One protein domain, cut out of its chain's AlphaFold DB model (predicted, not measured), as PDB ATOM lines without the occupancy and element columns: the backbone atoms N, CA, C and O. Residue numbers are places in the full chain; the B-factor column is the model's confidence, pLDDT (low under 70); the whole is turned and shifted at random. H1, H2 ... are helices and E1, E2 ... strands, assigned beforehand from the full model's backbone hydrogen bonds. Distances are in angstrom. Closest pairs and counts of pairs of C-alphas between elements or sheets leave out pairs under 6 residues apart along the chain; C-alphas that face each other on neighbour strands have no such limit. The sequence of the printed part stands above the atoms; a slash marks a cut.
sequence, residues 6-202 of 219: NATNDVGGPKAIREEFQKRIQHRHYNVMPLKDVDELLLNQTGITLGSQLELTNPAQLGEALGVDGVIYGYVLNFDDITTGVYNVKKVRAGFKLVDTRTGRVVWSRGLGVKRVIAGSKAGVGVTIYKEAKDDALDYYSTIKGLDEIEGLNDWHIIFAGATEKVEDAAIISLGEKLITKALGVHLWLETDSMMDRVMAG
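Overview. This is residues 6 to 202 of the 219 residues of an uncharacterized protein of Deltaproteobacteria bacterium GWA2_55_10 (UniProt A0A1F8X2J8). A long, twisted sheet of four strands makes the length of this domain, with H1 and H8 over one face and H5 over the opposite face near one end. H2 and H4 lie at the other end, and H7 runs outside the sheet beyond H8. The printed part has 197 residues, with elements in the order H1 H2 H3 H4 E1 E2 E3 H5 H6 E4 H7 H8; the class is mixed, helices and strands. The sheet's order is E1, E2, E3, E4, and it is mixed: antiparallel but for the parallel pair E3 and E4. The whole is compact, with a radius of gyration of the C-alphas of 18.4 A, and elongated, spanning 58 by 35 by 29 A.

Along the chain. H1, residues 13 to 25, is 18.3 A long and begins at C-alpha 13 (-34.748, -16.129, -55.107). H2 is residues 35 to 46, H3 51 to 54 and H4 59 to 66. E1, residues 70 to 83, is 39.6 A long; E2, 87 to 100, 43.5 A; E3, 106 to 119, 40.2 A. H5 is residues 122 to 135, 20.9 A, and H6 138 to 141. E4, residues 156 to 163, bends by 62 degrees at residue 159. H7, residues 167 to 184, is 25.9 A long. H8, residues 189 to 200, ends at C-alpha 200 (-28.471, -17.330, -38.476).

Arrangement. E1, E2 and E3 form a meander, each strand the antiparallel neighbour of the one before, with hairpins E1 and E2, and E2 and E3. N 75 and O 95 are 2.8 A apart, and N 90 and O 116 2.9 A, within hydrogen-bond range. E4 is parallel to E3, with N 115 and O 157 at 2.8 A; E3, H5 H6, E4 is a strand-helix-strand unit, two parallel strands joined through helices, with a right-handed crossover. Helices on both faces of the sheet make three layers. H8 is over E2 and E3 at a height over the sheet of 7.5 A. H1 is on the same face, at 8.5 A, and with residues 17 to 21 alone touches H8, the closest C-alphas being those of Ile 17 and Thr 192, 6.7 A apart. H5 is on the opposite face, at 8.4 A. H2 touches H4, closest at the C-alphas of Gln 45 and Ala 65, 6.3 A. H3 only grazes the sheet; H6 and H7 are not on it. H7 is close to but not clearly touching H8, with the C-alphas of Thr 181 and Trp 189 at 7.4 A. Every O i to N i+4 pair is within range in H1, H2, H4, H7 and H8, and 8 of 10 in H5; H3 and H6 are too short for such a pair.

Size, cuts and confidence. The C-alphas of Glu 64 and Lys 166, the two farthest apart, are 58.1 A apart. The printed part has no cut, and the link from H6 to E4 is long, 14 residues. Residues 164 to 177 and 179 to 186 have pLDDT under 70; the mean of the printed part is 89.1.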
ATOM      1  N   ASN A   6     -29.767 -23.492 -56.900       96.19
ATOM      2  CA  ASN A   6     -31.171 -23.191 -57.142       96.19
ATOM      3  C   ASN A   6     -31.932 -24.460 -57.533       96.19
ATOM      4  O   ASN A   6     -31.769 -24.944 -58.649       96.19
ATOM      5  N   ALA A   7     -32.765 -24.977 -56.629       95.62
ATOM      6  CA  ALA A   7     -33.700 -26.067 -56.921       95.62
ATOM      7  C   ALA A   7     -35.126 -25.554 -57.204       95.62
ATOM      8  O   ALA A   7     -36.075 -26.335 -57.217       95.62
ATOM      9  N   THR A   8     -35.287 -24.240 -57.380       94.12
ATOM     10  CA  THR A   8     -36.575 -23.578 -57.599       94.12
ATOM     11  C   THR A   8     -36.720 -23.129 -59.050       94.12
ATOM     12  O   THR A   8     -35.751 -23.085 -59.807       94.12
ATOM     13  N   ASN A   9     -37.935 -22.730 -59.421       92.44
ATOM     14  CA  ASN A   9     -38.194 -22.081 -60.708       92.44
ATOM     15  C   ASN A   9     -37.966 -20.559 -60.666       92.44
ATOM     16  O   ASN A   9     -38.150 -19.888 -61.681       92.44
ATOM     17  N   ASP A  10     -37.585 -20.004 -59.512       92.12
ATOM     18  CA  ASP A  10     -37.330 -18.579 -59.350       92.12
ATOM     19  C   ASP A  10     -35.850 -18.266 -59.609       92.12
ATOM     20  O   ASP A  10     -34.948 -18.805 -58.968       92.12
ATOM     21  N   VAL A  11     -35.584 -17.382 -60.570       89.44
ATOM     22  CA  VAL A  11     -34.218 -16.979 -60.944       89.44
ATOM     23  C   VAL A  11     -33.605 -15.954 -59.983       89.44
ATOM     24  O   VAL A  11     -32.382 -15.839 -59.906       89.44
ATOM     25  N   GLY A  12     -34.432 -15.196 -59.260       90.38
ATOM     26  CA  GLY A  12     -34.024 -14.138 -58.335       90.38
ATOM     27  C   GLY A  12     -33.910 -14.599 -56.881       90.38
ATOM     28  O   GLY A  12     -33.069 -14.076 -56.152       90.38
ATOM     29  N   GLY A  13     -34.688 -15.600 -56.471       92.50
ATOM     30  CA  GLY A  13     -34.748 -16.129 -55.107       92.50
ATOM     31  C   GLY A  13     -33.376 -16.479 -54.523       92.50
ATOM     32  O   GLY A  13     -33.016 -15.942 -53.473       92.50
ATOM     33  N   PRO A  14     -32.540 -17.286 -55.207       94.75
ATOM     34  CA  PRO A  14     -31.190 -17.590 -54.734       94.75
ATOM     35  C   PRO A  14     -30.310 -16.361 -54.543       94.75
ATOM     36  O   PRO A  14     -29.566 -16.289 -53.568       94.75
ATOM     37  N   LYS A  15     -30.409 -15.378 -55.445       94.00
ATOM     38  CA  LYS A  15     -29.649 -14.130 -55.345       94.00
ATOM     39  C   LYS A  15     -30.115 -13.303 -54.146       94.00
ATOM     40  O   LYS A  15     -29.274 -12.875 -53.364       94.00
ATOM     41  N   ALA A  16     -31.425 -13.148 -53.958       93.56
ATOM     42  CA  ALA A  16     -31.992 -12.415 -52.829       93.56
ATOM     43  C   ALA A  16     -31.599 -13.043 -51.481       93.56
ATOM     44  O   ALA A  16     -31.147 -12.348 -50.574       93.56
ATOM     45  N   ILE A  17     -31.690 -14.372 -51.372       96.75
ATOM     46  CA  ILE A  17     -31.287 -15.132 -50.180       96.75
ATOM     47  C   ILE A  17     -29.775 -14.981 -49.927       96.75
ATOM     48  O   ILE A  17     -29.360 -14.780 -48.786       96.75
ATOM     49  N   ARG A  18     -28.940 -15.031 -50.972       97.06
ATOM     50  CA  ARG A  18     -27.481 -14.833 -50.869       97.06
ATOM     51  C   ARG A  18     -27.122 -13.431 -50.391       97.06
ATOM     52  O   ARG A  18     -26.296 -13.275 -49.495       97.06
ATOM     53  N   GLU A  19     -27.751 -12.411 -50.963       95.50
ATOM     54  CA  GLU A  19     -27.553 -11.018 -50.564       95.50
ATOM     55  C   GLU A  19     -27.994 -10.778 -49.119       95.50
ATOM     56  O   GLU A  19     -27.284 -10.113 -48.366       95.50
ATOM     57  N   GLU A  20     -29.123 -11.352 -48.707       95.38
ATOM     58  CA  GLU A  20     -29.615 -11.208 -47.340       95.38
ATOM     59  C   GLU A  20     -28.697 -11.886 -46.319       95.38
ATOM     60  O   GLU A  20     -28.346 -11.288 -45.300       95.38
ATOM     61  N   PHE A  21     -28.209 -13.090 -46.628       97.25
ATOM     62  CA  PHE A  21     -27.207 -13.744 -45.794       97.25
ATOM     63  C   PHE A  21     -25.943 -12.873 -45.700       97.25
ATOM     64  O   PHE A  21     -25.424 -12.674 -44.601       97.25
ATOM     65  N   GLN A  22     -25.456 -12.322 -46.824       95.94
ATOM     66  CA  GLN A  22     -24.230 -11.514 -46.872       95.94
ATOM     67  C   GLN A  22     -24.342 -10.288 -45.961       95.94
ATOM     68  O   GLN A  22     -23.418 -10.017 -45.195       95.94
ATOM     69  N   LYS A  23     -25.475  -9.577 -46.003       94.19
ATOM     70  CA  LYS A  23     -25.728  -8.422 -45.129       94.19
ATOM     71  C   LYS A  23     -25.645  -8.811 -43.654       94.19
ATOM     72  O   LYS A  23     -24.998  -8.138 -42.861       94.19
ATOM     73  N   ARG A  24     -26.257  -9.931 -43.278       94.44
ATOM     74  CA  ARG A  24     -26.347 -10.361 -41.876       94.44
ATOM     75  C   ARG A  24     -25.029 -10.911 -41.329       94.44
ATOM     76  O   ARG A  24     -24.679 -10.630 -40.183       94.44
ATOM     77  N   ILE A  25     -24.269 -11.670 -42.125       93.88
ATOM     78  CA  ILE A  25     -22.996 -12.264 -41.674       93.88
ATOM     79  C   ILE A  25     -21.901 -11.212 -41.451       93.88
ATOM     80  O   ILE A  25     -21.024 -11.421 -40.612       93.88
ATOM     81  N   GLN A  26     -21.974 -10.054 -42.115       89.62
ATOM     82  CA  GLN A  26     -21.057  -8.932 -41.873       89.62
ATOM     83  C   GLN A  26     -21.070  -8.458 -40.408       89.62
ATOM     84  O   GLN A  26     -20.063  -7.961 -39.910       89.62
ATOM     85  N   HIS A  27     -22.161  -8.698 -39.675       88.31
ATOM     86  CA  HIS A  27     -22.281  -8.368 -38.253       88.31
ATOM     87  C   HIS A  27     -21.784  -9.478 -37.306       88.31
ATOM     88  O   HIS A  27     -21.983  -9.387 -36.096       88.31
ATOM     89  N   ARG A  28     -21.154 -10.542 -37.824       88.31
ATOM     90  CA  ARG A  28     -20.754 -11.736 -37.053       88.31
ATOM     91  C   ARG A  28     -19.240 -11.951 -36.976       88.31
ATOM     92  O   ARG A  28     -18.799 -13.088 -36.874       88.31
ATOM     93  N   HIS A  29     -18.436 -10.886 -37.009       89.81
ATOM     94  CA  HIS A  29     -16.967 -10.955 -36.869       89.81
ATOM     95  C   HIS A  29     -16.244 -11.793 -37.941       89.81
ATOM     96  O   HIS A  29     -15.126 -12.265 -37.734       89.81
ATOM     97  N   TYR A  30     -16.865 -11.976 -39.103       91.44
ATOM     98  CA  TYR A  30     -16.206 -12.542 -40.273       91.44
ATOM     99  C   TYR A  30     -15.622 -11.424 -41.134       91.44
ATOM    100  O   TYR A  30     -16.251 -10.381 -41.308       91.44
ATOM    101  N   ASN A  31     -14.447 -11.659 -41.721       93.56
ATOM    102  CA  ASN A  31     -13.986 -10.855 -42.847       93.56
ATOM    103  C   ASN A  31     -14.617 -11.423 -44.123       93.56
ATOM    104  O   ASN A  31     -14.223 -12.491 -44.592       93.56
ATOM    105  N   VAL A  32     -15.658 -10.766 -44.629       95.00
ATOM    106  CA  VAL A  32     -16.502 -11.318 -45.692       95.00
ATOM    107  C   VAL A  32     -16.116 -10.702 -47.031       95.00
ATOM    108  O   VAL A  32     -16.290  -9.503 -47.236       95.00
ATOM    109  N   MET A  33     -15.650 -11.534 -47.964       96.56
ATOM    110  CA  MET A  33     -15.390 -11.108 -49.341       96.56
ATOM    111  C   MET A  33     -16.686 -10.601 -50.012       96.56
ATOM    112  O   MET A  33     -17.726 -11.266 -49.886       96.56
ATOM    113  N   PRO A  34     -16.657  -9.459 -50.729       97.25
ATOM    114  CA  PRO A  34     -17.792  -8.974 -51.509       97.25
ATOM    115  C   PRO A  34     -18.286 -10.007 -52.531       97.25
ATOM    116  O   PRO A  34     -17.492 -10.704 -53.155       97.25
ATOM    117  N   LEU A  35     -19.607 -10.100 -52.728       97.56
ATOM    118  CA  LEU A  35     -20.201 -11.120 -53.611       97.56
ATOM    119  C   LEU A  35     -19.706 -11.015 -55.058       97.56
ATOM    120  O   LEU A  35     -19.454 -12.037 -55.686       97.56
ATOM    121  N   LYS A  36     -19.539  -9.785 -55.555       97.25
ATOM    122  CA  LYS A  36     -19.026  -9.524 -56.901       97.25
ATOM    123  C   LYS A  36     -17.617 -10.094 -57.081       97.25
ATOM    124  O   LYS A  36     -17.373 -10.782 -58.064       97.25
ATOM    125  N   ASP A  37     -16.737  -9.867 -56.109       98.06
ATOM    126  CA  ASP A  37     -15.355 -10.350 -56.149       98.06
ATOM    127  C   ASP A  37     -15.312 -11.882 -56.104       98.06
ATOM    128  O   ASP A  37     -14.552 -12.497 -56.848       98.06
ATOM    129  N   VAL A  38     -16.181 -12.513 -55.298       97.94
ATOM    130  CA  VAL A  38     -16.332 -13.979 -55.297       97.94
ATOM    131  C   VAL A  38     -16.710 -14.480 -56.691       97.94
ATOM    132  O   VAL A  38     -16.097 -15.424 -57.182       97.94
ATOM    133  N   ASP A  39     -17.711 -13.868 -57.324       97.81
ATOM    134  CA  ASP A  39     -18.214 -14.313 -58.627       97.81
ATOM    135  C   ASP A  39     -17.161 -14.129 -59.733       97.81
ATOM    136  O   ASP A  39     -16.964 -15.024 -60.554       97.81
ATOM    137  N   GLU A  40     -16.438 -13.006 -59.725       97.94
ATOM    138  CA  GLU A  40     -15.347 -12.742 -60.668       97.94
ATOM    139  C   GLU A  40     -14.172 -13.711 -60.476       97.94
ATOM    140  O   GLU A  40     -13.647 -14.240 -61.456       97.94
ATOM    141  N   LEU A  41     -13.767 -13.990 -59.233       97.88
ATOM    142  CA  LEU A  41     -12.671 -14.918 -58.947       97.88
ATOM    143  C   LEU A  41     -13.030 -16.364 -59.305       97.88
ATOM    144  O   LEU A  41     -12.223 -17.039 -59.942       97.88
ATOM    145  N   LEU A  42     -14.236 -16.831 -58.964       96.88
ATOM    146  CA  LEU A  42     -14.700 -18.170 -59.350       96.88
ATOM    147  C   LEU A  42     -14.749 -18.331 -60.872       96.88
ATOM    148  O   LEU A  42     -14.262 -19.328 -61.407       96.88
ATOM    149  N   LEU A  43     -15.277 -17.335 -61.586       96.44
ATOM    150  CA  LEU A  43     -15.303 -17.367 -63.043       96.44
ATOM    151  C   LEU A  43     -13.883 -17.428 -63.620       96.44
ATOM    152  O   LEU A  43     -13.592 -18.292 -64.446       96.44
ATOM    153  N   ASN A  44     -12.996 -16.538 -63.177       96.50
ATOM    154  CA  ASN A  44     -11.671 -16.383 -63.773       96.50
ATOM    155  C   ASN A  44     -10.708 -17.525 -63.426       96.50
ATOM    156  O   ASN A  44      -9.841 -17.847 -64.235       96.50
ATOM    157  N   GLN A  45     -10.832 -18.123 -62.239       94.25
ATOM    158  CA  GLN A  45      -9.879 -19.130 -61.763       94.25
ATOM    159  C   GLN A  45     -10.370 -20.567 -61.918       94.25
ATOM    160  O   GLN A  45      -9.555 -21.467 -62.113       94.25
ATOM    161  N   THR A  46     -11.683 -20.803 -61.847       92.06
ATOM    162  CA  THR A  46     -12.244 -22.162 -61.884       92.06
ATOM    163  C   THR A  46     -13.298 -22.354 -62.975       92.06
ATOM    164  O   THR A  46     -13.730 -23.481 -63.205       92.06
ATOM    165  N   GLY A  47     -13.734 -21.280 -63.646       93.56
ATOM    166  CA  GLY A  47     -14.829 -21.318 -64.621       93.56
ATOM    167  C   GLY A  47     -16.210 -21.545 -63.997       93.56
ATOM    168  O   GLY A  47     -17.171 -21.823 -64.717       93.56
ATOM    169  N   ILE A  48     -16.329 -21.456 -62.668       94.62
ATOM    170  CA  ILE A  48     -17.585 -21.713 -61.960       94.62
ATOM    171  C   ILE A  48     -18.446 -20.456 -61.971       94.62
ATOM    172  O   ILE A  48     -17.992 -19.368 -61.631       94.62
ATOM    173  N   THR A  49     -19.719 -20.627 -62.316       93.50
ATOM    174  CA  THR A  49     -20.716 -19.542 -62.333       93.50
ATOM    175  C   THR A  49     -22.007 -19.911 -61.611       93.50
ATOM    176  O   THR A  49     -22.761 -19.027 -61.210       93.50
ATOM    177  N   LEU A  50     -22.266 -21.207 -61.417       92.81
ATOM    178  CA  LEU A  50     -23.507 -21.716 -60.842       92.81
ATOM    179  C   LEU A  50     -23.241 -22.541 -59.585       92.81
ATOM    180  O   LEU A  50     -22.279 -23.305 -59.517       92.81
ATOM    181  N   GLY A  51     -24.161 -22.463 -58.621       91.31
ATOM    182  CA  GLY A  51     -24.060 -23.225 -57.375       91.31
ATOM    183  C   GLY A  51     -24.049 -24.744 -57.579       91.31
ATOM    184  O   GLY A  51     -23.378 -25.463 -56.846       91.31
ATOM    185  N   SER A  52     -24.711 -25.242 -58.629       90.94
ATOM    186  CA  SER A  52     -24.723 -26.668 -58.994       90.94
ATOM    187  C   SER A  52     -23.358 -27.228 -59.396       90.94
ATOM    188  O   SER A  52     -23.170 -28.442 -59.367       90.94
ATOM    189  N   GLN A  53     -22.404 -26.365 -59.749       91.69
ATOM    190  CA  GLN A  53     -21.051 -26.765 -60.129       91.69
ATOM    191  C   GLN A  53     -20.124 -26.903 -58.913       91.69
ATOM    192  O   GLN A  53     -19.110 -27.588 -59.002       91.69
ATOM    193  N   LEU A  54     -20.466 -26.290 -57.772       88.50
ATOM    194  CA  LEU A  54     -19.586 -26.208 -56.601       88.50
ATOM    195  C   LEU A  54     -19.357 -27.561 -55.919       88.50
ATOM    196  O   LEU A  54     -18.270 -27.804 -55.407       88.50
ATOM    197  N   GLU A  55     -20.346 -28.458 -55.954       77.50
ATOM    198  CA  GLU A  55     -20.229 -29.822 -55.406       77.50
ATOM    199  C   GLU A  55     -19.268 -30.715 -56.214       77.50
ATOM    200  O   GLU A  55     -18.957 -31.835 -55.810       77.50
ATOM    201  N   LEU A  56     -18.808 -30.246 -57.379       76.56
ATOM    202  CA  LEU A  56     -17.805 -30.928 -58.200       76.56
ATOM    203  C   LEU A  56     -16.380 -30.462 -57.878       76.56
ATOM    204  O   LEU A  56     -15.425 -30.980 -58.455       76.56
ATOM    205  N   THR A  57     -16.223 -29.486 -56.982       83.94
ATOM    206  CA  THR A  57     -14.940 -28.864 -56.654       83.94
ATOM    207  C   THR A  57     -14.578 -29.118 -55.199       83.94
ATOM    208  O   THR A  57     -15.413 -29.038 -54.302       83.94
ATOM    209  N   ASN A  58     -13.304 -29.420 -54.950       90.44
ATOM    210  CA  ASN A  58     -12.811 -29.613 -53.592       90.44
ATOM    211  C   ASN A  58     -12.823 -28.265 -52.831       90.44
ATOM    212  O   ASN A  58     -12.289 -27.285 -53.361       90.44
ATOM    213  N   PRO A  59     -13.347 -28.198 -51.589       94.12
ATOM    214  CA  PRO A  59     -13.277 -26.997 -50.752       94.12
ATOM    215  C   PRO A  59     -11.882 -26.359 -50.651       94.12
ATOM    216  O   PRO A  59     -11.785 -25.135 -50.613       94.12
ATOM    217  N   ALA A  60     -10.806 -27.153 -50.673       95.25
ATOM    218  CA  ALA A  60      -9.433 -26.642 -50.654       95.25
ATOM    219  C   ALA A  60      -9.083 -25.827 -51.907       95.25
ATOM    220  O   ALA A  60      -8.460 -24.775 -51.796       95.25
ATOM    221  N   GLN A  61      -9.544 -26.262 -53.084       94.69
ATOM    222  CA  GLN A  61      -9.344 -25.530 -54.339       94.69
ATOM    223  C   GLN A  61     -10.144 -24.225 -54.352       94.69
ATOM    224  O   GLN A  61      -9.649 -23.207 -54.823       94.69
ATOM    225  N   LEU A  62     -11.362 -24.232 -53.798       95.94
ATOM    226  CA  LEU A  62     -12.156 -23.010 -53.639       95.94
ATOM    227  C   LEU A  62     -11.485 -22.030 -52.667       95.94
ATOM    228  O   LEU A  62     -11.474 -20.830 -52.922       95.94
ATOM    229  N   GLY A  63     -10.911 -22.538 -51.572       96.25
ATOM    230  CA  GLY A  63     -10.151 -21.738 -50.613       96.25
ATOM    231  C   GLY A  63      -8.902 -21.111 -51.215       96.25
ATOM    232  O   GLY A  63      -8.671 -19.927 -51.003       96.25
ATOM    233  N   GLU A  64      -8.133 -21.871 -51.997       96.00
ATOM    234  CA  GLU A  64      -6.965 -21.365 -52.727       96.00
ATOM    235  C   GLU A  64      -7.373 -20.304 -53.753       96.00
ATOM    236  O   GLU A  64      -6.798 -19.216 -53.769       96.00
ATOM    237  N   ALA A  65      -8.416 -20.579 -54.541       95.50
ATOM    238  CA  ALA A  65      -8.846 -19.676 -55.598       95.50
ATOM    239  C   ALA A  65      -9.372 -18.330 -55.068       95.50
ATOM    240  O   ALA A  65      -9.163 -17.265 -55.652       95.50
ATOM    241  N   LEU A  66     -10.066 -18.377 -53.931       97.00
ATOM    242  CA  LEU A  66     -10.645 -17.201 -53.288       97.00
ATOM    243  C   LEU A  66      -9.718 -16.577 -52.235       97.00
ATOM    244  O   LEU A  66      -9.993 -15.477 -51.768       97.00
ATOM    245  N   GLY A  67      -8.647 -17.256 -51.822       96.69
ATOM    246  CA  GLY A  67      -7.805 -16.824 -50.704       96.69
ATOM    247  C   GLY A  67      -8.564 -16.737 -49.373       96.69
ATOM    248  O   GLY A  67      -8.407 -15.760 -48.644       96.69
ATOM    249  N   VAL A  68      -9.421 -17.722 -49.067       96.94
ATOM    250  CA  VAL A  68     -10.277 -17.728 -47.861       96.94
ATOM    251  C   VAL A  68     -10.150 -19.014 -47.043       96.94
ATOM    252  O   VAL A  68      -9.993 -20.107 -47.589       96.94
ATOM    253  N   ASP A  69     -10.322 -18.891 -45.726       95.75
ATOM    254  CA  ASP A  69     -10.282 -20.016 -44.775       95.75
ATOM    255  C   ASP A  69     -11.605 -20.796 -44.690       95.75
ATOM    256  O   ASP A  69     -11.666 -21.907 -44.161       95.75
ATOM    257  N   GLY A  70     -12.692 -20.200 -45.182       96.31
ATOM    258  CA  GLY A  70     -14.024 -20.771 -45.083       96.31
ATOM    259  C   GLY A  70     -14.934 -20.333 -46.219       96.31
ATOM    260  O   GLY A  70     -14.888 -19.191 -46.679       96.31
ATOM    261  N   VAL A  71     -15.800 -21.244 -46.648       97.25
ATOM    262  CA  VAL A  71     -16.799 -20.991 -47.687       97.25
ATOM    263  C   VAL A  71     -18.191 -21.362 -47.195       97.25
ATOM    264  O   VAL A  71     -18.375 -22.336 -46.471       97.25
ATOM    265  N   ILE A  72     -19.182 -20.565 -47.594       97.38
ATOM    266  CA  ILE A  72     -20.596 -20.846 -47.331       97.38
ATOM    267  C   ILE A  72     -21.245 -21.334 -48.614       97.38
ATOM    268  O   ILE A  72     -21.264 -20.597 -49.607       97.38
ATOM    269  N   TYR A  73     -21.792 -22.543 -48.541       97.31
ATOM    270  CA  TYR A  73     -22.711 -23.120 -49.512       97.31
ATOM    271  C   TYR A  73     -24.145 -22.817 -49.078       97.31
ATOM    272  O   TYR A  73     -24.449 -22.795 -47.882       97.31
ATOM    273  N   GLY A  74     -25.025 -22.608 -50.052       97.38
ATOM    274  CA  GLY A  74     -26.453 -22.424 -49.826       97.38
ATOM    275  C   GLY A  74     -27.261 -23.189 -50.864       97.38
ATOM    276  O   GLY A  74     -26.871 -23.246 -52.029       97.38
ATOM    277  N   TYR A  75     -28.382 -23.754 -50.435       97.38
ATOM    278  CA  TYR A  75     -29.300 -24.541 -51.252       97.38
ATOM    279  C   TYR A  75     -30.692 -23.967 -51.072       97.38
ATOM    280  O   TYR A  75     -31.244 -24.021 -49.976       97.38
ATOM    281  N   VAL A  76     -31.255 -23.403 -52.134       97.44
ATOM    282  CA  VAL A  76     -32.616 -22.869 -52.125       97.44
ATOM    283  C   VAL A  76     -33.539 -23.930 -52.699       97.44
ATOM    284  O   VAL A  76     -33.451 -24.256 -53.883       97.44
ATOM    285  N   LEU A  77     -34.378 -24.500 -51.835       97.25
ATOM    286  CA  LEU A  77     -35.253 -25.629 -52.155       97.25
ATOM    287  C   LEU A  77     -36.659 -25.173 -52.528       97.25
ATOM    288  O   LEU A  77     -37.251 -25.705 -53.462       97.25
ATOM    289  N   ASN A  78     -37.185 -24.181 -51.808       97.00
ATOM    290  CA  ASN A  78     -38.499 -23.597 -52.069       97.00
ATOM    291  C   ASN A  78     -38.402 -22.079 -52.080       97.00
ATOM    292  O   ASN A  78     -37.755 -21.491 -51.210       97.00
ATOM    293  N   PHE A  79     -39.071 -21.473 -53.055       95.75
ATOM    294  CA  PHE A  79     -39.252 -20.032 -53.182       95.75
ATOM    295  C   PHE A  79     -40.557 -19.800 -53.951       95.75
ATOM    296  O   PHE A  79     -40.565 -19.393 -55.109       95.75
ATOM    297  N   ASP A  80     -41.668 -20.192 -53.325       93.56
ATOM    298  CA  ASP A  80     -42.955 -20.363 -53.997       93.56
ATOM    299  C   ASP A  80     -44.006 -19.385 -53.449       93.56
ATOM    300  O   ASP A  80     -44.160 -19.239 -52.234       93.56
ATOM    301  N   ASP A  81     -44.784 -18.766 -54.342       91.81
ATOM    302  CA  ASP A  81     -46.034 -18.050 -54.036       91.81
ATOM    303  C   ASP A  81     -47.170 -18.676 -54.843       91.81
ATOM    304  O   ASP A  81     -47.369 -18.417 -56.032       91.81
ATOM    305  N   ILE A  82     -47.885 -19.579 -54.183       89.94
ATOM    306  CA  ILE A  82     -48.946 -20.387 -54.762       89.94
ATOM    307  C   ILE A  82     -50.265 -19.689 -54.460       89.94
ATOM    308  O   ILE A  82     -50.809 -19.812 -53.363       89.94
ATOM    309  N   THR A  83     -50.805 -18.980 -55.448       86.56
ATOM    310  CA  THR A  83     -52.142 -18.382 -55.364       86.56
ATOM    311  C   THR A  83     -53.142 -19.207 -56.160       86.56
ATOM    312  O   THR A  83     -53.028 -19.347 -57.374       86.56
ATOM    313  N   THR A  84     -54.161 -19.718 -55.477       83.69
ATOM    314  CA  THR A  84     -55.328 -20.368 -56.081       83.69
ATOM    315  C   THR A  84     -56.586 -19.561 -55.761       83.69
ATOM    316  O   THR A  84     -56.569 -18.686 -54.897       83.69
ATOM    317  N   GLY A  85     -57.716 -19.882 -56.396       76.81
ATOM    318  CA  GLY A  85     -59.004 -19.264 -56.047       76.81
ATOM    319  C   GLY A  85     -59.496 -19.572 -54.623       76.81
ATOM    320  O   GLY A  85     -60.475 -18.980 -54.185       76.81
ATOM    321  N   VAL A  86     -58.844 -20.497 -53.906       81.50
ATOM    322  CA  VAL A  86     -59.276 -20.980 -52.582       81.50
ATOM    323  C   VAL A  86     -58.283 -20.615 -51.479       81.50
ATOM    324  O   VAL A  86     -58.683 -20.435 -50.329       81.50
ATOM    325  N   TYR A  87     -56.995 -20.523 -51.797       84.75
ATOM    326  CA  TYR A  87     -55.948 -20.203 -50.831       84.75
ATOM    327  C   TYR A  87     -54.721 -19.582 -51.501       84.75
ATOM    328  O   TYR A  87     -54.447 -19.834 -52.675       84.75
ATOM    329  N   ASN A  88     -53.956 -18.832 -50.715       89.25
ATOM    330  CA  ASN A  88     -52.610 -18.370 -51.016       89.25
ATOM    331  C   ASN A  88     -51.627 -18.999 -50.014       89.25
ATOM    332  O   ASN A  88     -51.852 -18.945 -48.803       89.25
ATOM    333  N   VAL A  89     -50.559 -19.617 -50.515       92.31
ATOM    334  CA  VAL A  89     -49.454 -20.139 -49.704       92.31
ATOM    335  C   VAL A  89     -48.149 -19.574 -50.229       92.31
ATOM    336  O   VAL A  89     -47.816 -19.745 -51.398       92.31
ATOM    337  N   LYS A  90     -47.389 -18.954 -49.334       93.69
ATOM    338  CA  LYS A  90     -46.036 -18.467 -49.590       93.69
ATOM    339  C   LYS A  90     -45.059 -19.313 -48.796       93.69
ATOM    340  O   LYS A  90     -45.273 -19.501 -47.596       93.69
ATOM    341  N   LYS A  91     -44.023 -19.845 -49.440       95.12
ATOM    342  CA  LYS A  91     -43.034 -20.701 -48.780       95.12
ATOM    343  C   LYS A  91     -41.620 -20.444 -49.269       95.12
ATOM    344  O   LYS A  91     -41.357 -20.411 -50.467       95.12
ATOM    345  N   VAL A  92     -40.708 -20.325 -48.312       97.62
ATOM    346  CA  VAL A  92     -39.266 -20.256 -48.553       97.62
ATOM    347  C   VAL A  92     -38.605 -21.344 -47.727       97.62
ATOM    348  O   VAL A  92     -38.873 -21.455 -46.534       97.62
ATOM    349  N   ARG A  93     -37.749 -22.156 -48.346       98.00
ATOM    350  CA  ARG A  93     -36.915 -23.143 -47.652       98.00
ATOM    351  C   ARG A  93     -35.521 -23.111 -48.234       98.00
ATOM    352  O   ARG A  93     -35.351 -23.283 -49.442       98.00
ATOM    353  N   ALA A  94     -34.540 -22.947 -47.362       98.19
ATOM    354  CA  ALA A  94     -33.144 -23.023 -47.734       98.19
ATOM    355  C   ALA A  94     -32.313 -23.714 -46.653       98.19
ATOM    356  O   ALA A  94     -32.676 -23.736 -45.474       98.19
ATOM    357  N   GLY A  95     -31.193 -24.276 -47.086       97.69
ATOM    358  CA  GLY A  95     -30.165 -24.863 -46.242       97.69
ATOM    359  C   GLY A  95     -28.818 -24.224 -46.510       97.69
ATOM    360  O   GLY A  95     -28.530 -23.833 -47.639       97.69
ATOM    361  N   PHE A  96     -27.986 -24.140 -45.481       98.00
ATOM    362  CA  PHE A  96     -26.658 -23.556 -45.571       98.00
ATOM    363  C   PHE A  96     -25.651 -24.432 -44.842       98.00
ATOM    364  O   PHE A  96     -25.974 -25.032 -43.816       98.00
ATOM    365  N   LYS A  97     -24.417 -24.452 -45.345       96.38
ATOM    366  CA  LYS A  97     -23.274 -25.023 -44.630       96.38
ATOM    367  C   LYS A  97     -22.047 -24.134 -44.776       96.38
ATOM    368  O   LYS A  97     -21.748 -23.646 -45.865       96.38
ATOM    369  N   LEU A  98     -21.356 -23.914 -43.663       96.62
ATOM    370  CA  LEU A  98     -20.043 -23.288 -43.593       96.62
ATOM    371  C   LEU A  98     -18.998 -24.401 -43.533       96.62
ATOM    372  O   LEU A  98     -19.048 -25.258 -42.651       96.62
ATOM    373  N   VAL A  99     -18.058 -24.368 -44.469       96.25
ATOM    374  CA  VAL A  99     -17.007 -25.375 -44.629       96.25
ATOM    375  C   VAL A  99     -15.649 -24.713 -44.447       96.25
ATOM    376  O   VAL A  99     -15.381 -23.690 -45.075       96.25
ATOM    377  N   ASP A 100     -14.800 -25.298 -43.604       96.56
ATOM    378  CA  ASP A 100     -13.381 -24.940 -43.485       96.56
ATOM    379  C   ASP A 100     -12.646 -25.435 -44.739       96.56
ATOM    380  O   ASP A 100     -12.659 -26.628 -45.047       96.56
ATOM    381  N   THR A 101     -12.031 -24.525 -45.495       96.75
ATOM    382  CA  THR A 101     -11.451 -24.843 -46.811       96.75
ATOM    383  C   THR A 101     -10.191 -25.693 -46.703       96.75
ATOM    384  O   THR A 101      -9.919 -26.506 -47.580       96.75
ATOM    385  N   ARG A 102      -9.442 -25.575 -45.605       95.06
ATOM    386  CA  ARG A 102      -8.207 -26.337 -45.381       95.06
ATOM    387  C   ARG A 102      -8.482 -27.809 -45.082       95.06
ATOM    388  O   ARG A 102      -7.704 -28.673 -45.476       95.06
ATOM    389  N   THR A 103      -9.545 -28.093 -44.338       95.38
ATOM    390  CA  THR A 103      -9.873 -29.445 -43.860       95.38
ATOM    391  C   THR A 103     -11.040 -30.086 -44.603       95.38
ATOM    392  O   THR A 103     -11.228 -31.297 -44.494       95.38
ATOM    393  N   GLY A 104     -11.841 -29.294 -45.318       93.56
ATOM    394  CA  GLY A 104     -13.083 -29.725 -45.956       93.56
ATOM    395  C   GLY A 104     -14.212 -30.041 -44.971       93.56
ATOM    396  O   GLY A 104     -15.245 -30.561 -45.381       93.56
ATOM    397  N   ARG A 105     -14.040 -29.763 -43.672       94.62
ATOM    398  CA  ARG A 105     -15.044 -30.082 -42.651       94.62
ATOM    399  C   ARG A 105     -16.158 -29.044 -42.634       94.62
ATOM    400  O   ARG A 105     -15.889 -27.843 -42.604       94.62
ATOM    401  N   VAL A 106     -17.401 -29.514 -42.551       95.12
ATOM    402  CA  VAL A 106     -18.547 -28.677 -42.184       95.12
ATOM    403  C   VAL A 106     -18.387 -28.262 -40.722       95.12
ATOM    404  O   VAL A 106     -18.366 -29.104 -39.827       95.12
ATOM    405  N   VAL A 107     -18.245 -26.961 -40.477       95.12
ATOM    406  CA  VAL A 107     -18.124 -26.394 -39.121       95.12
ATOM    407  C   VAL A 107     -19.459 -25.881 -38.589       95.12
ATOM    408  O   VAL A 107     -19.613 -25.671 -37.389       95.12
ATOM    409  N   TRP A 108     -20.421 -25.664 -39.484       96.25
ATOM    410  CA  TRP A 108     -21.791 -25.305 -39.159       96.25
ATOM    411  C   TRP A 108     -22.688 -25.648 -40.343       96.25
ATOM    412  O   TRP A 108     -22.336 -25.348 -41.483       96.25
ATOM    413  N   SER A 109     -23.857 -26.220 -40.082       97.38
ATOM    414  CA  SER A 109     -24.924 -26.327 -41.068       97.38
ATOM    415  C   SER A 109     -26.266 -26.054 -40.414       97.38
ATOM    416  O   SER A 109     -26.463 -26.309 -39.224       97.38
ATOM    417  N   ARG A 110     -27.179 -25.467 -41.184       97.75
ATOM    418  CA  ARG A 110     -28.566 -25.278 -40.771       97.75
ATOM    419  C   ARG A 110     -29.445 -24.970 -41.967       97.75
ATOM    420  O   ARG A 110     -29.079 -24.179 -42.837       97.75
ATOM    421  N   GLY A 111     -30.636 -25.533 -41.964       97.19
ATOM    422  CA  GLY A 111     -31.720 -25.195 -42.862       97.19
ATOM    423  C   GLY A 111     -33.046 -25.234 -42.125       97.19
ATOM    424  O   GLY A 111     -33.126 -25.728 -41.005       97.19
ATOM    425  N   LEU A 112     -34.060 -24.642 -42.741       97.38
ATOM    426  CA  LEU A 112     -35.467 -24.757 -42.355       97.38
ATOM    427  C   LEU A 112     -36.333 -24.115 -43.433       97.38
ATOM    428  O   LEU A 112     -35.856 -23.343 -44.271       97.38
ATOM    429  N   GLY A 113     -37.620 -24.419 -43.385       97.31
ATOM    430  CA  GLY A 113     -38.647 -23.765 -44.169       97.31
ATOM    431  C   GLY A 113     -39.499 -22.799 -43.344       97.31
ATOM    432  O   GLY A 113     -39.775 -23.013 -42.163       97.31
ATOM    433  N   VAL A 114     -39.968 -21.736 -43.987       97.38
ATOM    434  CA  VAL A 114     -40.958 -20.796 -43.461       97.38
ATOM    435  C   VAL A 114     -42.153 -20.741 -44.400       97.38
ATOM    436  O   VAL A 114     -41.991 -20.707 -45.620       97.38
ATOM    437  N   LYS A 115     -43.359 -20.713 -43.825       95.00
ATOM    438  CA  LYS A 115     -44.620 -20.625 -44.559       95.00
ATOM    439  C   LYS A 115     -45.527 -19.532 -44.053       95.00
ATOM    440  O   LYS A 115     -45.641 -19.285 -42.852       95.00
ATOM    441  N   ARG A 116     -46.305 -19.003 -44.984       92.88
ATOM    442  CA  ARG A 116     -47.505 -18.236 -44.705       92.88
ATOM    443  C   ARG A 116     -48.680 -18.831 -45.461       92.88
ATOM    444  O   ARG A 116     -48.560 -19.165 -46.636       92.88
ATOM    445  N   VAL A 117     -49.801 -18.970 -44.761       91.69
ATOM    446  CA  VAL A 117     -51.014 -19.611 -45.267       91.69
ATOM    447  C   VAL A 117     -52.196 -18.666 -45.109       91.69
ATOM    448  O   VAL A 117     -52.507 -18.213 -44.008       91.69
ATOM    449  N   ILE A 118     -52.883 -18.396 -46.213       88.69
ATOM    450  CA  ILE A 118     -54.125 -17.629 -46.244       88.69
ATOM    451  C   ILE A 118     -55.178 -18.460 -46.971       88.69
ATOM    452  O   ILE A 118     -54.991 -18.807 -48.132       88.69
ATOM    453  N   ALA A 119     -56.290 -18.785 -46.316       88.25
ATOM    454  CA  ALA A 119     -57.392 -19.529 -46.931       88.25
ATOM    455  C   ALA A 119     -58.630 -18.648 -47.151       88.25
ATOM    456  O   ALA A 119     -58.828 -17.642 -46.477       88.25
ATOM    457  N   GLY A 120     -59.523 -19.059 -48.050       83.69
ATOM    458  CA  GLY A 120     -60.786 -18.355 -48.303       83.69
ATOM    459  C   GLY A 120     -61.818 -18.474 -47.174       83.69
ATOM    460  O   GLY A 120     -62.846 -17.810 -47.208       83.69
ATOM    461  N   SER A 121     -61.584 -19.328 -46.172       83.12
ATOM    462  CA  SER A 121     -62.441 -19.452 -44.987       83.12
ATOM    463  C   SER A 121     -61.651 -19.955 -43.780       83.12
ATOM    464  O   SER A 121     -60.620 -20.612 -43.939       83.12
ATOM    465  N   LYS A 122     -62.160 -19.704 -42.565       84.69
ATOM    466  CA  LYS A 122     -61.545 -20.181 -41.311       84.69
ATOM    467  C   LYS A 122     -61.386 -21.704 -41.270       84.69
ATOM    468  O   LYS A 122     -60.324 -22.190 -40.899       84.69
ATOM    469  N   ALA A 123     -62.403 -22.455 -41.705       86.81
ATOM    470  CA  ALA A 123     -62.320 -23.916 -41.805       86.81
ATOM    471  C   ALA A 123     -61.285 -24.366 -42.854       86.81
ATOM    472  O   ALA A 123     -60.587 -25.359 -42.656       86.81
ATOM    473  N   GLY A 124     -61.139 -23.600 -43.942       87.62
ATOM    474  CA  GLY A 124     -60.152 -23.855 -44.987       87.62
ATOM    475  C   GLY A 124     -58.702 -23.750 -44.511       87.62
ATOM    476  O   GLY A 124     -57.861 -24.472 -45.030       87.62
ATOM    477  N   VAL A 125     -58.403 -22.929 -43.495       88.19
ATOM    478  CA  VAL A 125     -57.029 -22.751 -42.980       88.19
ATOM    479  C   VAL A 125     -56.422 -24.082 -42.541       88.19
ATOM    480  O   VAL A 125     -55.336 -24.439 -42.992       88.19
ATOM    481  N   GLY A 126     -57.134 -24.841 -41.701       90.19
ATOM    482  CA  GLY A 126     -56.644 -26.125 -41.192       90.19
ATOM    483  C   GLY A 126     -56.447 -27.162 -42.300       90.19
ATOM    484  O   GLY A 126     -55.444 -27.872 -42.311       90.19
ATOM    485  N   VAL A 127     -57.366 -27.200 -43.272       91.38
ATOM    486  CA  VAL A 127     -57.275 -28.096 -44.435       91.38
ATOM    487  C   VAL A 127     -56.063 -27.750 -45.301       91.38
ATOM    488  O   VAL A 127     -55.318 -28.649 -45.688       91.38
ATOM    489  N   THR A 128     -55.831 -26.463 -45.570       91.50
ATOM    490  CA  THR A 128     -54.681 -26.016 -46.364       91.50
ATOM    491  C   THR A 128     -53.366 -26.327 -45.658       91.50
ATOM    492  O   THR A 128     -52.472 -26.872 -46.294       91.50
ATOM    493  N   ILE A 129     -53.252 -26.067 -44.350       91.88
ATOM    494  CA  ILE A 129     -52.045 -26.415 -43.577       91.88
ATOM    495  C   ILE A 129     -51.765 -27.919 -43.652       91.88
ATOM    496  O   ILE A 129     -50.636 -28.324 -43.912       91.88
ATOM    497  N   TYR A 130     -52.793 -28.747 -43.458       90.69
ATOM    498  CA  TYR A 130     -52.647 -30.199 -43.517       90.69
ATOM    499  C   TYR A 130     -52.207 -30.689 -44.902       90.69
ATOM    500  O   TYR A 130     -51.361 -31.577 -44.999       90.69
ATOM    501  N   LYS A 131     -52.769 -30.114 -45.971       90.81
ATOM    502  CA  LYS A 131     -52.364 -30.421 -47.346       90.81
ATOM    503  C   LYS A 131     -50.901 -30.039 -47.581       90.81
ATOM    504  O   LYS A 131     -50.118 -30.879 -48.003       90.81
ATOM    505  N   GLU A 132     -50.534 -28.807 -47.247       90.50
ATOM    506  CA  GLU A 132     -49.176 -28.296 -47.432       90.50
ATOM    507  C   GLU A 132     -48.132 -29.125 -46.676       90.50
ATOM    508  O   GLU A 132     -47.079 -29.405 -47.231       90.50
ATOM    509  N   ALA A 133     -48.436 -29.582 -45.457       87.19
ATOM    510  CA  ALA A 133     -47.530 -30.434 -44.687       87.19
ATOM    511  C   ALA A 133     -47.248 -31.795 -45.357       87.19
ATOM    512  O   ALA A 133     -46.199 -32.386 -45.115       87.19
ATOM    513  N   LYS A 134     -48.162 -32.308 -46.196       86.31
ATOM    514  CA  LYS A 134     -47.928 -33.537 -46.978       86.31
ATOM    515  C   LYS A 134     -47.047 -33.299 -48.199       86.31
ATOM    516  O   LYS A 134     -46.266 -34.176 -48.553       86.31
ATOM    517  N   ASP A 135     -47.177 -32.131 -48.819       85.00
ATOM    518  CA  ASP A 135     -46.485 -31.780 -50.062       85.00
ATOM    519  C   ASP A 135     -45.032 -31.304 -49.818       85.00
ATOM    520  O   ASP A 135     -44.285 -31.054 -50.760       85.00
ATOM    521  N   ASP A 136     -44.611 -31.192 -48.555       86.25
ATOM    522  CA  ASP A 136     -43.326 -30.622 -48.123       86.25
ATOM    523  C   ASP A 136     -42.142 -31.590 -48.050       86.25
ATOM    524  O   ASP A 136     -41.034 -31.195 -47.649       86.25
ATOM    525  N   ALA A 137     -42.366 -32.850 -48.420       83.94
ATOM    526  CA  ALA A 137     -41.371 -33.906 -48.319       83.94
ATOM    527  C   ALA A 137     -40.044 -33.526 -49.008       83.94
ATOM    528  O   ALA A 137     -40.019 -32.975 -50.113       83.94
ATOM    529  N   LEU A 138     -38.921 -33.846 -48.357       87.19
ATOM    530  CA  LEU A 138     -37.587 -33.649 -48.932       87.19
ATOM    531  C   LEU A 138     -37.241 -34.661 -50.031       87.19
ATOM    532  O   LEU A 138     -36.256 -34.453 -50.733       87.19
ATOM    533  N   ASP A 139     -38.045 -35.708 -50.226       86.31
ATOM    534  CA  ASP A 139     -37.787 -36.781 -51.196       86.31
ATOM    535  C   ASP A 139     -37.550 -36.252 -52.618       86.31
ATOM    536  O   ASP A 139     -36.714 -36.788 -53.347       86.31
ATOM    537  N   TYR A 140     -38.206 -35.146 -52.985       83.38
ATOM    538  CA  TYR A 140     -38.007 -34.465 -54.270       83.38
ATOM    539  C   TYR A 140     -36.569 -33.948 -54.471       83.38
ATOM    540  O   TYR A 140     -36.081 -33.864 -55.596       83.38
ATOM    541  N   TYR A 141     -35.866 -33.647 -53.380       89.75
ATOM    542  CA  TYR A 141     -34.521 -33.071 -53.360       89.75
ATOM    543  C   TYR A 141     -33.440 -34.090 -52.985       89.75
ATOM    544  O   TYR A 141     -32.270 -33.733 -52.890       89.75
ATOM    545  N   SER A 142     -33.804 -35.363 -52.804       85.81
ATOM    546  CA  SER A 142     -32.906 -36.425 -52.317       85.81
ATOM    547  C   SER A 142     -31.692 -36.699 -53.219       85.81
ATOM    548  O   SER A 142     -30.716 -37.300 -52.784       85.81
ATOM    549  N   THR A 143     -31.726 -36.235 -54.470       88.81
ATOM    550  CA  THR A 143     -30.614 -36.348 -55.427       88.81
ATOM    551  C   THR A 143     -29.605 -35.197 -55.341       88.81
ATOM    552  O   THR A 143     -28.536 -35.271 -55.953       88.81
ATOM    553  N   ILE A 144     -29.917 -34.130 -54.595       90.69
ATOM    554  CA  ILE A 144     -29.026 -32.983 -54.416       90.69
ATOM    555  C   ILE A 144     -27.933 -33.368 -53.419       90.69
ATOM    556  O   ILE A 144     -28.193 -33.602 -52.240       90.69
ATOM    557  N   LYS A 145     -26.690 -33.418 -53.902       88.25
ATOM    558  CA  LYS A 145     -25.518 -33.719 -53.072       88.25
ATOM    559  C   LYS A 145     -25.314 -32.662 -51.988       88.25
ATOM    560  O   LYS A 145     -25.474 -31.471 -52.250       88.25
ATOM    561  N   GLY A 146     -24.922 -33.114 -50.798       85.06
ATOM    562  CA  GLY A 146     -24.576 -32.253 -49.670       85.06
ATOM    563  C   GLY A 146     -25.776 -31.722 -48.889       85.06
ATOM    564  O   GLY A 146     -25.583 -30.992 -47.919       85.06
ATOM    565  N   LEU A 147     -26.999 -32.073 -49.299       90.88
ATOM    566  CA  LEU A 147     -28.226 -31.689 -48.608       90.88
ATOM    567  C   LEU A 147     -28.438 -32.500 -47.321       90.88
ATOM    568  O   LEU A 147     -28.981 -31.985 -46.348       90.88
ATOM    569  N   ASP A 148     -27.968 -33.746 -47.307       89.88
ATOM    570  CA  ASP A 148     -27.988 -34.665 -46.166       89.88
ATOM    571  C   ASP A 148     -27.112 -34.197 -44.991       89.88
ATOM    572  O   ASP A 148     -27.361 -34.568 -43.847       89.88
ATOM    573  N   GLU A 149     -26.137 -33.323 -45.252       90.44
ATOM    574  CA  GLU A 149     -25.271 -32.711 -44.238       90.44
ATOM    575  C   GLU A 149     -25.926 -31.515 -43.513       90.44
ATOM    576  O   GLU A 149     -25.319 -30.914 -42.619       90.44
ATOM    577  N   ILE A 150     -27.135 -31.107 -43.918       94.69
ATOM    578  CA  ILE A 150     -27.794 -29.896 -43.418       94.69
ATOM    579  C   ILE A 150     -28.937 -30.250 -42.474       94.69
ATOM    580  O   ILE A 150     -30.006 -30.715 -42.876       94.69
ATOM    581  N   GLU A 151     -28.735 -29.932 -41.201       92.44
ATOM    582  CA  GLU A 151     -29.739 -30.124 -40.159       92.44
ATOM    583  C   GLU A 151     -30.938 -29.175 -40.328       92.44
ATOM    584  O   GLU A 151     -30.789 -28.026 -40.750       92.44
ATOM    585  N   GLY A 152     -32.135 -29.640 -39.961       93.50
ATOM    586  CA  GLY A 152     -33.352 -28.817 -39.884       93.50
ATOM    587  C   GLY A 152     -34.109 -28.604 -41.201       93.50
ATOM    588  O   GLY A 152     -35.162 -27.977 -41.207       93.50
ATOM    589  N   LEU A 153     -33.657 -29.157 -42.332       94.00
ATOM    590  CA  LEU A 153     -34.344 -28.984 -43.627       94.00
ATOM    591  C   LEU A 153     -35.778 -29.546 -43.691       94.00
ATOM    592  O   LEU A 153     -36.555 -29.148 -44.563       94.00
ATOM    593  N   ASN A 154     -36.133 -30.465 -42.792       92.06
ATOM    594  CA  ASN A 154     -37.503 -30.964 -42.651       92.06
ATOM    595  C   ASN A 154     -38.387 -30.049 -41.788       92.06
ATOM    596  O   ASN A 154     -39.607 -30.207 -41.784       92.06
ATOM    597  N   ASP A 155     -37.793 -29.098 -41.068       93.88
ATOM    598  CA  ASP A 155     -38.511 -28.254 -40.124       93.88
ATOM    599  C   ASP A 155     -39.205 -27.114 -40.865       93.88
ATOM    600  O   ASP A 155     -38.580 -26.348 -41.602       93.88
ATOM    601  N   TRP A 156     -40.507 -26.967 -40.628       95.38
ATOM    602  CA  TRP A 156     -41.316 -25.890 -41.183       95.38
ATOM    603  C   TRP A 156     -41.904 -25.015 -40.083       95.38
ATOM    604  O   TRP A 156     -42.525 -25.496 -39.135       95.38
ATOM    605  N   HIS A 157     -41.772 -23.703 -40.253       95.12
ATOM    606  CA  HIS A 157     -42.370 -22.707 -39.375       95.12
ATOM    607  C   HIS A 157     -43.453 -21.922 -40.105       95.12
ATOM    608  O   HIS A 157     -43.183 -21.212 -41.070       95.12
ATOM    609  N   ILE A 158     -44.684 -21.991 -39.607       93.44
ATOM    610  CA  ILE A 158     -45.776 -21.156 -40.106       93.44
ATOM    611  C   ILE A 158     -45.714 -19.812 -39.374       93.44
ATOM    612  O   ILE A 158     -46.002 -19.744 -38.182       93.44
ATOM    613  N   ILE A 159     -45.321 -18.749 -40.076       92.12
ATOM    614  CA  ILE A 159     -45.232 -17.390 -39.509       92.12
ATOM    615  C   ILE A 159     -46.579 -16.665 -39.522       92.12
ATOM    616  O   ILE A 159     -46.775 -15.705 -38.783       92.12
ATOM    617  N   PHE A 160     -47.521 -17.138 -40.338       88.12
ATOM    618  CA  PHE A 160     -48.891 -16.646 -40.361       88.12
ATOM    619  C   PHE A 160     -49.839 -17.701 -40.935       88.12
ATOM    620  O   PHE A 160     -49.552 -18.309 -41.968       88.12
ATOM    621  N   ALA A 161     -50.990 -17.858 -40.290       88.00
ATOM    622  CA  ALA A 161     -52.114 -18.645 -40.773       88.00
ATOM    623  C   ALA A 161     -53.407 -17.851 -40.559       88.00
ATOM    624  O   ALA A 161     -53.721 -17.481 -39.428       88.00
ATOM    625  N   GLY A 162     -54.158 -17.586 -41.627       85.38
ATOM    626  CA  GLY A 162     -55.371 -16.773 -41.542       85.38
ATOM    627  C   GLY A 162     -56.374 -17.045 -42.654       85.38
ATOM    628  O   GLY A 162     -56.100 -17.791 -43.593       85.38
ATOM    629  N   ALA A 163     -57.551 -16.433 -42.539       82.94
ATOM    630  CA  ALA A 163     -58.604 -16.515 -43.543       82.94
ATOM    631  C   ALA A 163     -58.996 -15.124 -44.052       82.94
ATOM    632  O   ALA A 163     -59.063 -14.185 -43.264       82.94
ATOM    633  N   THR A 164     -59.299 -14.999 -45.344       69.88
ATOM    634  CA  THR A 164     -59.876 -13.777 -45.923       69.88
ATOM    635  C   THR A 164     -61.398 -13.874 -45.873       69.88
ATOM    636  O   THR A 164     -62.003 -14.489 -46.747       69.88
ATOM    637  N   GLU A 165     -62.032 -13.300 -44.847       60.28
ATOM    638  CA  GLU A 165     -63.504 -13.246 -44.770       60.28
ATOM    639  C   GLU A 165     -64.090 -12.065 -45.568       60.28
ATOM    640  O   GLU A 165     -65.273 -12.081 -45.907       60.28
ATOM    641  N   LYS A 166     -63.268 -11.062 -45.920       57.34
ATOM    642  CA  LYS A 166     -63.641  -9.910 -46.756       57.34
ATOM    643  C   LYS A 166     -62.548  -9.574 -47.775       57.34
ATOM    644  O   LYS A 166     -61.358  -9.712 -47.501       57.34
ATOM    645  N   VAL A 167     -62.963  -9.083 -48.945       54.66
ATOM    646  CA  VAL A 167     -62.071  -8.658 -50.046       54.66
ATOM    647  C   VAL A 167     -61.103  -7.546 -49.605       54.66
ATOM    648  O   VAL A 167     -59.966  -7.497 -50.068       54.66
ATOM    649  N   GLU A 168     -61.523  -6.691 -48.669       56.22
ATOM    650  CA  GLU A 168     -60.717  -5.591 -48.117       56.22
ATOM    651  C   GLU A 168     -59.496  -6.086 -47.316       56.22
ATOM    652  O   GLU A 168     -58.406  -5.535 -47.464       56.22
ATOM    653  N   ASP A 169     -59.630  -7.179 -46.553       57.47
ATOM    654  CA  ASP A 169     -58.528  -7.748 -45.758       57.47
ATOM    655  C   ASP A 169     -57.424  -8.321 -46.663       57.47
ATOM    656  O   ASP A 169     -56.228  -8.136 -46.420       57.47
ATOM    657  N   ALA A 170     -57.822  -8.961 -47.767       57.25
ATOM    658  CA  ALA A 170     -56.897  -9.443 -48.792       57.25
ATOM    659  C   ALA A 170     -56.191  -8.279 -49.519       57.25
ATOM    660  O   ALA A 170     -55.004  -8.367 -49.858       57.25
ATOM    661  N   ALA A 171     -56.902  -7.170 -49.742       55.59
ATOM    662  CA  ALA A 171     -56.351  -5.985 -50.390       55.59
ATOM    663  C   ALA A 171     -55.280  -5.297 -49.525       55.59
ATOM    664  O   ALA A 171     -54.240  -4.921 -50.057       55.59
ATOM    665  N   ILE A 172     -55.472  -5.190 -48.206       58.97
ATOM    666  CA  ILE A 172     -54.498  -4.556 -47.300       58.97
ATOM    667  C   ILE A 172     -53.215  -5.390 -47.180       58.97
ATOM    668  O   ILE A 172     -52.117  -4.843 -47.325       58.97
ATOM    669  N   ILE A 173     -53.337  -6.709 -46.978       63.00
ATOM    670  CA  ILE A 173     -52.177  -7.614 -46.882       63.00
ATOM    671  C   ILE A 173     -51.370  -7.580 -48.187       63.00
ATOM    672  O   ILE A 173     -50.151  -7.399 -48.166       63.00
ATOM    673  N   SER A 174     -52.048  -7.680 -49.335       64.12
ATOM    674  CA  SER A 174     -51.375  -7.656 -50.638       64.12
ATOM    675  C   SER A 174     -50.790  -6.284 -50.994       64.12
ATOM    676  O   SER A 174     -49.769  -6.218 -51.679       64.12
ATOM    677  N   LEU A 175     -51.388  -5.181 -50.531       66.31
ATOM    678  CA  LEU A 175     -50.865  -3.837 -50.764       66.31
ATOM    679  C   LEU A 175     -49.567  -3.597 -49.986       66.31
ATOM    680  O   LEU A 175     -48.601  -3.120 -50.578       66.31
ATOM    681  N   GLY A 176     -49.512  -3.973 -48.703       66.69
ATOM    682  CA  GLY A 176     -48.290  -3.866 -47.898       66.69
ATOM    683  C   GLY A 176     -47.121  -4.633 -48.520       66.69
ATOM    684  O   GLY A 176     -46.033  -4.089 -48.696       66.69
ATOM    685  N   GLU A 177     -47.369  -5.862 -48.969       66.69
ATOM    686  CA  GLU A 177     -46.368  -6.656 -49.688       66.69
ATOM    687  C   GLU A 177     -45.937  -6.042 -51.012       66.69
ATOM    688  O   GLU A 177     -44.747  -6.030 -51.317       66.69
ATOM    689  N   LYS A 178     -46.884  -5.550 -51.820       70.38
ATOM    690  CA  LYS A 178     -46.569  -4.915 -53.105       70.38
ATOM    691  C   LYS A 178     -45.696  -3.684 -52.906       70.38
ATOM    692  O   LYS A 178     -44.793  -3.457 -53.706       70.38
ATOM    693  N   LEU A 179     -45.939  -2.910 -51.850       67.69
ATOM    694  CA  LEU A 179     -45.119  -1.751 -51.509       67.69
ATOM    695  C   LEU A 179     -43.700  -2.170 -51.099       67.69
ATOM    696  O   LEU A 179     -42.741  -1.605 -51.622       67.69
ATOM    697  N   ILE A 180     -43.556  -3.198 -50.256       64.19
ATOM    698  CA  ILE A 180     -42.242  -3.731 -49.851       64.19
ATOM    699  C   ILE A 180     -41.499  -4.331 -51.053       64.19
ATOM    700  O   ILE A 180     -40.345  -3.992 -51.299       64.19
ATOM    701  N   THR A 181     -42.176  -5.153 -51.856       67.94
ATOM    702  CA  THR A 181     -41.613  -5.780 -53.064       67.94
ATOM    703  C   THR A 181     -41.166  -4.722 -54.068       67.94
ATOM    704  O   THR A 181     -40.097  -4.840 -54.651       67.94
ATOM    705  N   LYS A 182     -41.946  -3.651 -54.260       68.62
ATOM    706  CA  LYS A 182     -41.576  -2.550 -55.159       68.62
ATOM    707  C   LYS A 182     -40.369  -1.759 -54.648       68.62
ATOM    708  O   LYS A 182     -39.576  -1.297 -55.460       68.62
ATOM    709  N   ALA A 183     -40.242  -1.591 -53.331       61.31
ATOM    710  CA  ALA A 183     -39.133  -0.864 -52.720       61.31
ATOM    711  C   ALA A 183     -37.829  -1.678 -52.702       61.31
ATOM    712  O   ALA A 183     -36.764  -1.125 -52.960       61.31
ATOM    713  N   LEU A 184     -37.913  -2.978 -52.405       62.16
ATOM    714  CA  LEU A 184     -36.748  -3.852 -52.228       62.16
ATOM    715  C   LEU A 184     -36.410  -4.679 -53.473       62.16
ATOM    716  O   LEU A 184     -35.325  -5.242 -53.549       62.16
ATOM    717  N   GLY A 185     -37.333  -4.798 -54.429       65.44
ATOM    718  CA  GLY A 185     -37.207  -5.702 -55.576       65.44
ATOM    719  C   GLY A 185     -37.277  -7.188 -55.208       65.44
ATOM    720  O   GLY A 185     -37.061  -8.031 -56.073       65.44
ATOM    721  N   VAL A 186     -37.573  -7.517 -53.946       68.38
ATOM    722  CA  VAL A 186     -37.578  -8.887 -53.419       68.38
ATOM    723  C   VAL A 186     -39.005  -9.288 -53.068       68.38
ATOM    724  O   VAL A 186     -39.619  -8.745 -52.148       68.38
ATOM    725  N   HIS A 187     -39.538 -10.246 -53.816       82.88
ATOM    726  CA  HIS A 187     -40.763 -10.963 -53.469       82.88
ATOM    727  C   HIS A 187     -40.433 -12.056 -52.428       82.88
ATOM    728  O   HIS A 187     -39.278 -12.449 -52.307       82.88
ATOM    729  N   LEU A 188     -41.399 -12.469 -51.595       90.44
ATOM    730  CA  LEU A 188     -41.179 -13.357 -50.429       90.44
ATOM    731  C   LEU A 188     -40.149 -12.842 -49.400       90.44
ATOM    732  O   LEU A 188     -39.519 -13.625 -48.682       90.44
ATOM    733  N   TRP A 189     -39.968 -11.517 -49.305       88.81
ATOM    734  CA  TRP A 189     -39.030 -10.913 -48.351       88.81
ATOM    735  C   TRP A 189     -39.335 -11.317 -46.904       88.81
ATOM    736  O   TRP A 189     -38.420 -11.714 -46.200       88.81
ATOM    737  N   LEU A 190     -40.601 -11.288 -46.470       89.81
ATOM    738  CA  LEU A 190     -40.965 -11.604 -45.084       89.81
ATOM    739  C   LEU A 190     -40.624 -13.056 -44.716       89.81
ATOM    740  O   LEU A 190     -40.104 -13.325 -43.633       89.81
ATOM    741  N   GLU A 191     -40.915 -13.996 -45.619       94.69
ATOM    742  CA  GLU A 191     -40.581 -15.409 -45.446       94.69
ATOM    743  C   GLU A 191     -39.059 -15.619 -45.430       94.69
ATOM    744  O   GLU A 191     -38.550 -16.352 -44.581       94.69
ATOM    745  N   THR A 192     -38.334 -14.931 -46.319       95.75
ATOM    746  CA  THR A 192     -36.865 -14.957 -46.384       95.75
ATOM    747  C   THR A 192     -36.235 -14.399 -45.109       95.75
ATOM    748  O   THR A 192     -35.374 -15.043 -44.517       95.75
ATOM    749  N   ASP A 193     -36.693 -13.236 -44.658       94.12
ATOM    750  CA  ASP A 193     -36.217 -12.527 -43.471       94.12
ATOM    751  C   ASP A 193     -36.423 -13.371 -42.202       94.12
ATOM    752  O   ASP A 193     -35.475 -13.641 -41.456       94.12
ATOM    753  N   SER A 194     -37.633 -13.926 -42.053       95.62
ATOM    754  CA  SER A 194     -37.994 -14.835 -40.959       95.62
ATOM    755  C   SER A 194     -37.172 -16.126 -40.969       95.62
ATOM    756  O   SER A 194     -36.789 -16.632 -39.910       95.62
ATOM    757  N   MET A 195     -36.911 -16.696 -42.152       97.56
ATOM    758  CA  MET A 195     -36.069 -17.884 -42.285       97.56
ATOM    759  C   MET A 195     -34.630 -17.558 -41.878       97.56
ATOM    760  O   MET A 195     -34.036 -18.285 -41.079       97.56
ATOM    761  N   MET A 196     -34.089 -16.446 -42.377       96.62
ATOM    762  CA  MET A 196     -32.728 -16.008 -42.081       96.62
ATOM    763  C   MET A 196     -32.522 -15.733 -40.595       96.62
ATOM    764  O   MET A 196     -31.508 -16.163 -40.049       96.62
ATOM    765  N   ASP A 197     -33.485 -15.104 -39.911       95.75
ATOM    766  CA  ASP A 197     -33.382 -14.839 -38.465       95.75
ATOM    767  C   ASP A 197     -33.170 -16.138 -37.683       95.75
ATOM    768  O   ASP A 197     -32.310 -16.239 -36.805       95.75
ATOM    769  N   ARG A 198     -33.933 -17.170 -38.048       95.94
ATOM    770  CA  ARG A 198     -33.914 -18.474 -37.381       95.94
ATOM    771  C   ARG A 198     -32.664 -19.276 -37.712       95.94
ATOM    772  O   ARG A 198     -32.064 -19.863 -36.813       95.94
ATOM    773  N   VAL A 199     -32.267 -19.301 -38.981       95.31
ATOM    774  CA  VAL A 199     -31.054 -19.993 -39.433       95.31
ATOM    775  C   VAL A 199     -29.824 -19.350 -38.792       95.31
ATOM    776  O   VAL A 199     -29.024 -20.027 -38.143       95.31
ATOM    777  N   MET A 200     -29.682 -18.031 -38.904       94.31
ATOM    778  CA  MET A 200     -28.471 -17.330 -38.476       94.31
ATOM    779  C   MET A 200     -28.354 -17.196 -36.956       94.31
ATOM    780  O   MET A 200     -27.256 -16.948 -36.452       94.31
ATOM    781  N   ALA A 201     -29.425 -17.430 -36.192       92.19
ATOM    782  CA  ALA A 201     -29.351 -17.533 -34.734       92.19
ATOM    783  C   ALA A 201     -28.333 -18.592 -34.265       92.19
ATOM    784  O   ALA A 201     -27.697 -18.407 -33.233       92.19
ATOM    785  N   GLY A 202     -28.146 -19.673 -35.034       88.69
ATOM    786  CA  GLY A 202     -27.173 -20.725 -34.723       88.69
ATOM    787  C   GLY A 202     -25.793 -20.551 -35.359       88.69
ATOM    788  O   GLY A 202     -24.937 -21.399 -35.131       88.69
TER     789      GLY A 202